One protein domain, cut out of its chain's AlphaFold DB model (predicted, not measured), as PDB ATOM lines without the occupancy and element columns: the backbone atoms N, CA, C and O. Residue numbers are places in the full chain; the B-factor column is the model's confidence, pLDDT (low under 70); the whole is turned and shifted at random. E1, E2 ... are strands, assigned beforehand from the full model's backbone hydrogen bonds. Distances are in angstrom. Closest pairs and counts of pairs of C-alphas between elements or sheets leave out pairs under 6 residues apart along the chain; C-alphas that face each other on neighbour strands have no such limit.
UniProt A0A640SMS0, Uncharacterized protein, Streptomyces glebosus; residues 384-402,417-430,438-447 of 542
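This is residues 384 to 402, 417 to 430 and 438 to 447 of the 542 residues of an uncharacterized protein of Streptomyces glebosus (UniProt A0A640SMS0). The printed part is a single narrow, twisted sheet of four antiparallel strands, one layer thick, with no helix over either of its faces. The hairpin E1 and E2 lies side by side with one part of E3, the longest strand, and E4 runs along the other side of E3, shifted toward the opposite end, where residues 444 to 447 carry the length further. Of the 43 residues printed, 22 are in four named strands, which follow along the chain as E1, E2, E3, E4, and there is no named helix; the class is all strand. The order across the sheet is E2, E1, E3, E4, and each neighbour pair is antiparallel. The whole is loose, with a radius of gyration of the C-alphas of 11.7 A, and its outline is a rod that spans 38 by 17 by 11 A.

The first strand, E1, residues 387 to 391, is an inner strand of the sheet. E2, residues 399 to 402, is its antiparallel neighbour at 158 degrees between N-to-C directions, and the two form a hairpin. C-alphas 402 and 387 face each other at 4.3 A; N 390 and O 399 are within hydrogen-bond range at 2.7 A, as are N 388 and O 401 at 2.8 A. E3, residues 422 to 428, is the other inner strand and the other neighbour of E1, antiparallel at 163 degrees. C-alphas 388 and 428 face each other at 4.6 A, and C-alphas 391 and 425 at 5.1 A. N 427 and O 389 are within hydrogen-bond range at 2.8 A, and N 391 and O 425 at 2.9 A. E4, residues 438 to 443, is the antiparallel neighbour of E3 at 156 degrees. C-alphas 427 and 438 face each other at 4.5 A, and C-alphas 422 and 443 at 5.1 A; N 424 and O 441 are within hydrogen-bond range at 2.8 A, and N 443 and O 422 at 2.9 A. E2 and E4 are the edge strands, and they are apart. E2 and E3 are apart too, though they follow each other in the chain. From edge to edge the strands' lines turn by 53 degrees, and the sheet is only just strongly twisted, with C-alphas up to 4.0 A off its best plane.

E1 runs from Thr 387, C-alpha at (55.001, 136.928, 4.666), to Ser 391 and is 13.4 A long from first to last C-alpha. E2 runs from Ala 399 to Thr 402, 10.6 A. E3 runs from Phe 422, C-alpha at (76.486, 139.739, 0.317), to Tyr 428, 19.5 A. E4 runs from Thr 438 to Gln 443, 16.6 A, and ends at C-alpha 443 at (75.333, 136.141, -3.116).

The two C-alphas farthest apart are those of Thr 385 and Arg 447, at 38.2 A. The link from E1 to E2, with 7 residues, is short but not tight. The link from E2 to E3 is across a cut: residues 403 to 416 are not printed, and C-alphas 402 and 417 are 29.1 A apart. The link from E3 to E4 is across a second cut: residues 431 to 437 are not printed, and C-alphas 430 and 438 are 10.1 A apart. In this predicted model the mean pLDDT of the printed part is 93.8, and no printed residue is under 70.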
ATOM      1  N   PRO A 384      52.710 126.683   4.851       84.50
ATOM      2  CA  PRO A 384      52.844 127.873   5.684       84.50
ATOM      3  C   PRO A 384      52.320 129.099   4.934       84.50
ATOM      4  O   PRO A 384      52.555 129.265   3.731       84.50
ATOM      5  N   THR A 385      51.583 129.942   5.649       88.25
ATOM      6  CA  THR A 385      50.979 131.172   5.125       88.25
ATOM      7  C   THR A 385      51.666 132.396   5.721       88.25
ATOM      8  O   THR A 385      52.481 132.281   6.628       88.25
ATOM      9  N   GLY A 386      51.372 133.592   5.211       91.00
ATOM     10  CA  GLY A 386      51.952 134.840   5.721       91.00
ATOM     11  C   GLY A 386      53.052 135.402   4.823       91.00
ATOM     12  O   GLY A 386      53.027 135.207   3.607       91.00
ATOM     13  N   THR A 387      53.985 136.158   5.401       93.50
ATOM     14  CA  THR A 387      55.001 136.928   4.666       93.50
ATOM     15  C   THR A 387      56.426 136.552   5.064       93.50
ATOM     16  O   THR A 387      56.713 136.218   6.214       93.50
ATOM     17  N   VAL A 388      57.337 136.645   4.096       97.50
ATOM     18  CA  VAL A 388      58.787 136.534   4.286       97.50
ATOM     19  C   VAL A 388      59.419 137.893   4.009       97.50
ATOM     20  O   VAL A 388      59.127 138.524   2.990       97.50
ATOM     21  N   THR A 389      60.289 138.335   4.914       97.75
ATOM     22  CA  THR A 389      61.093 139.554   4.769       97.75
ATOM     23  C   THR A 389      62.512 139.185   4.352       97.75
ATOM     24  O   THR A 389      63.167 138.391   5.025       97.75
ATOM     25  N   PHE A 390      62.986 139.765   3.255       97.88
ATOM     26  CA  PHE A 390      64.311 139.564   2.678       97.88
ATOM     27  C   PHE A 390      65.197 140.783   2.943       97.88
ATOM     28  O   PHE A 390      64.823 141.912   2.625       97.88
ATOM     29  N   SER A 391      66.386 140.541   3.489       97.31
ATOM     30  CA  SER A 391      67.498 141.491   3.547       97.31
ATOM     31  C   SER A 391      68.602 141.013   2.610       97.31
ATOM     32  O   SER A 391      68.954 139.834   2.646       97.31
ATOM     33  N   PHE A 392      69.136 141.906   1.777       96.88
ATOM     34  CA  PHE A 392      70.090 141.557   0.713       96.88
ATOM     35  C   PHE A 392      71.557 141.767   1.099       96.88
ATOM     36  O   PHE A 392      72.442 141.398   0.339       96.88
ATOM     37  N   GLY A 393      71.835 142.360   2.264       94.12
ATOM     38  CA  GLY A 393      73.200 142.539   2.775       94.12
ATOM     39  C   GLY A 393      74.040 143.619   2.079       94.12
ATOM     40  O   GLY A 393      75.164 143.866   2.506       94.12
ATOM     41  N   ASP A 394      73.515 144.297   1.058       92.94
ATOM     42  CA  ASP A 394      74.177 145.384   0.316       92.94
ATOM     43  C   ASP A 394      73.789 146.796   0.808       92.94
ATOM     44  O   ASP A 394      74.167 147.803   0.211       92.94
ATOM     45  N   GLY A 395      73.032 146.875   1.908       90.88
ATOM     46  CA  GLY A 395      72.546 148.124   2.498       90.88
ATOM     47  C   GLY A 395      71.272 148.687   1.861       90.88
ATOM     48  O   GLY A 395      70.811 149.745   2.290       90.88
ATOM     49  N   THR A 396      70.680 148.007   0.876       93.62
ATOM     50  CA  THR A 396      69.347 148.364   0.376       93.62
ATOM     51  C   THR A 396      68.241 148.017   1.375       93.62
ATOM     52  O   THR A 396      68.416 147.201   2.283       93.62
ATOM     53  N   SER A 397      67.083 148.671   1.232       94.75
ATOM     54  CA  SER A 397      65.908 148.393   2.061       94.75
ATOM     55  C   SER A 397      65.434 146.949   1.894       94.75
ATOM     56  O   SER A 397      65.479 146.388   0.800       94.75
ATOM     57  N   THR A 398      64.904 146.369   2.968       96.31
ATOM     58  CA  THR A 398      64.324 145.024   2.935       96.31
ATOM     59  C   THR A 398      63.132 144.939   1.982       96.31
ATOM     60  O   THR A 398      62.336 145.876   1.898       96.31
ATOM     61  N   ALA A 399      62.956 143.786   1.341       96.88
ATOM     62  CA  ALA A 399      61.777 143.470   0.535       96.88
ATOM     63  C   ALA A 399      60.888 142.445   1.248       96.88
ATOM     64  O   ALA A 399      61.381 141.593   1.980       96.88
ATOM     65  N   THR A 400      59.579 142.482   1.013       96.25
ATOM     66  CA  THR A 400      58.635 141.504   1.576       96.25
ATOM     67  C   THR A 400      57.853 140.810   0.475       96.25
ATOM     68  O   THR A 400      57.404 141.472  -0.461       96.25
ATOM     69  N   ALA A 401      57.621 139.506   0.613       96.31
ATOM     70  CA  ALA A 401      56.748 138.738  -0.272       96.31
ATOM     71  C   ALA A 401      55.839 137.800   0.530       96.31
ATOM     72  O   ALA A 401      56.229 137.278   1.573       96.31
ATOM     73  N   THR A 402      54.616 137.589   0.048       94.62
ATOM     74  CA  THR A 402      53.668 136.625   0.624       94.62
ATOM     75  C   THR A 402      54.000 135.206   0.174       94.62
ATOM     76  O   THR A 402      54.328 134.997  -0.995       94.62
ATOM     77  N   THR A 417      80.210 145.309  -6.728       88.38
ATOM     78  CA  THR A 417      80.960 144.212  -6.097       88.38
ATOM     79  C   THR A 417      81.438 144.587  -4.689       88.38
ATOM     80  O   THR A 417      81.887 143.722  -3.936       88.38
ATOM     81  N   THR A 418      81.359 145.869  -4.309       87.88
ATOM     82  CA  THR A 418      81.768 146.348  -2.985       87.88
ATOM     83  C   THR A 418      80.846 145.764  -1.922       87.88
ATOM     84  O   THR A 418      79.645 146.006  -1.952       87.88
ATOM     85  N   GLY A 419      81.414 145.022  -0.974       86.38
ATOM     86  CA  GLY A 419      80.646 144.301   0.046       86.38
ATOM     87  C   GLY A 419      80.264 142.875  -0.354       86.38
ATOM     88  O   GLY A 419      79.690 142.166   0.461       86.38
ATOM     89  N   SER A 420      80.623 142.423  -1.562       91.38
ATOM     90  CA  SER A 420      80.464 141.022  -1.949       91.38
ATOM     91  C   SER A 420      81.502 140.124  -1.242       91.38
ATOM     92  O   SER A 420      82.668 140.524  -1.158       91.38
ATOM     93  N   PRO A 421      81.139 138.912  -0.772       94.50
ATOM     94  CA  PRO A 421      79.817 138.280  -0.850       94.50
ATOM     95  C   PRO A 421      78.789 138.943   0.073       94.50
ATOM     96  O   PRO A 421      79.055 139.195   1.246       94.50
ATOM     97  N   PHE A 422      77.589 139.181  -0.455       95.25
ATOM     98  CA  PHE A 422      76.486 139.739   0.317       95.25
ATOM     99  C   PHE A 422      75.777 138.624   1.080       95.25
ATOM    100  O   PHE A 422      75.502 137.570   0.508       95.25
ATOM    101  N   THR A 423      75.482 138.839   2.363       96.31
ATOM    102  CA  THR A 423      74.684 137.893   3.157       96.31
ATOM    103  C   THR A 423      73.205 138.204   2.975       96.31
ATOM    104  O   THR A 423      72.733 139.264   3.381       96.31
ATOM    105  N   LEU A 424      72.474 137.265   2.387       97.12
ATOM    106  CA  LEU A 424      71.033 137.321   2.221       97.12
ATOM    107  C   LEU A 424      70.396 136.676   3.437       97.12
ATOM    108  O   LEU A 424      70.782 135.581   3.832       97.12
ATOM    109  N   THR A 425      69.411 137.339   4.027       97.25
ATOM    110  CA  THR A 425      68.628 136.788   5.136       97.25
ATOM    111  C   THR A 425      67.158 136.804   4.762       97.25
ATOM    112  O   THR A 425      66.608 137.863   4.465       97.25
ATOM    113  N   ALA A 426      66.519 135.641   4.803       97.56
ATOM    114  CA  ALA A 426      65.077 135.489   4.698       97.56
ATOM    115  C   ALA A 426      64.506 135.218   6.094       97.56
ATOM    116  O   ALA A 426      64.955 134.308   6.788       97.56
ATOM    117  N   THR A 427      63.527 136.016   6.514       97.31
ATOM    118  CA  THR A 427      62.872 135.902   7.823       97.31
ATOM    119  C   THR A 427      61.384 135.666   7.635       97.31
ATOM    120  O   THR A 427      60.679 136.524   7.100       97.31
ATOM    121  N   TYR A 428      60.904 134.513   8.089       95.94
ATOM    122  CA  TYR A 428      59.492 134.179   8.179       95.94
ATOM    123  C   TYR A 428      58.977 134.500   9.584       95.94
ATOM    124  O   TYR A 428      59.516 134.005  10.572       95.94
ATOM    125  N   GLY A 429      57.933 135.326   9.679       87.81
ATOM    126  CA  GLY A 429      57.374 135.769  10.962       87.81
ATOM    127  C   GLY A 429      56.572 134.707  11.726       87.81
ATOM    128  O   GLY A 429      56.248 134.933  12.889       87.81
ATOM    129  N   GLY A 430      56.276 133.566  11.099       86.81
ATOM    130  CA  GLY A 430      55.331 132.580  11.621       86.81
ATOM    131  C   GLY A 430      53.883 132.898  11.244       86.81
ATOM    132  O   GLY A 430      53.573 133.973  10.725       86.81
ATOM    133  N   THR A 438      64.293 131.715  10.351       95.31
ATOM    134  CA  THR A 438      65.247 132.485   9.548       95.31
ATOM    135  C   THR A 438      66.146 131.545   8.759       95.31
ATOM    136  O   THR A 438      66.490 130.460   9.227       95.31
ATOM    137  N   GLY A 439      66.509 131.962   7.551       96.06
ATOM    138  CA  GLY A 439      67.469 131.281   6.693       96.06
ATOM    139  C   GLY A 439      68.412 132.292   6.064       96.06
ATOM    140  O   GLY A 439      68.014 133.422   5.771       96.06
ATOM    141  N   THR A 440      69.663 131.893   5.863       96.12
ATOM    142  CA  THR A 440      70.688 132.752   5.268       96.12
ATOM    143  C   THR A 440      71.317 132.094   4.053       96.12
ATOM    144  O   THR A 440      71.556 130.889   4.067       96.12
ATOM    145  N   ASP A 441      71.637 132.899   3.048       96.81
ATOM    146  CA  ASP A 441      72.412 132.507   1.870       96.81
ATOM    147  C   ASP A 441      73.454 133.591   1.553       96.81
ATOM    148  O   ASP A 441      73.428 134.681   2.128       96.81
ATOM    149  N   THR A 442      74.390 133.317   0.651       94.81
ATOM    150  CA  THR A 442      75.412 134.280   0.230       94.81
ATOM    151  C   THR A 442      75.372 134.510  -1.276       94.81
ATOM    152  O   THR A 442      75.577 133.578  -2.050       94.81
ATOM    153  N   GLN A 443      75.210 135.763  -1.709       95.75
ATOM    154  CA  GLN A 443      75.333 136.141  -3.116       95.75
ATOM    155  C   GLN A 443      76.721 136.709  -3.388       95.75
ATOM    156  O   GLN A 443      77.084 137.802  -2.943       95.75
ATOM    157  N   THR A 444      77.483 135.993  -4.209       94.25
ATOM    158  CA  THR A 444      78.741 136.509  -4.753       94.25
ATOM    159  C   THR A 444      78.466 137.236  -6.066       94.25
ATOM    160  O   THR A 444      77.820 136.697  -6.963       94.25
ATOM    161  N   VAL A 445      78.957 138.466  -6.186       91.50
ATOM    162  CA  VAL A 445      78.864 139.306  -7.381       91.50
ATOM    163  C   VAL A 445      80.283 139.533  -7.871       91.50
ATOM    164  O   VAL A 445      81.090 140.196  -7.220       91.50
ATOM    165  N   THR A 446      80.612 138.933  -9.010       90.88
ATOM    166  CA  THR A 446      81.949 139.015  -9.598       90.88
ATOM    167  C   THR A 446      82.071 140.213 -10.528       90.88
ATOM    168  O   THR A 446      81.090 140.663 -11.119       90.88
ATOM    169  N   ARG A 447      83.302 140.693 -10.721       91.44
ATOM    170  CA  ARG A 447      83.594 141.724 -11.722       91.44
ATOM    171  C   ARG A 447      83.228 141.244 -13.127       91.44
ATOM    172  O   ARG A 447      83.489 140.094 -13.476       91.44
TER     173      ARG A 447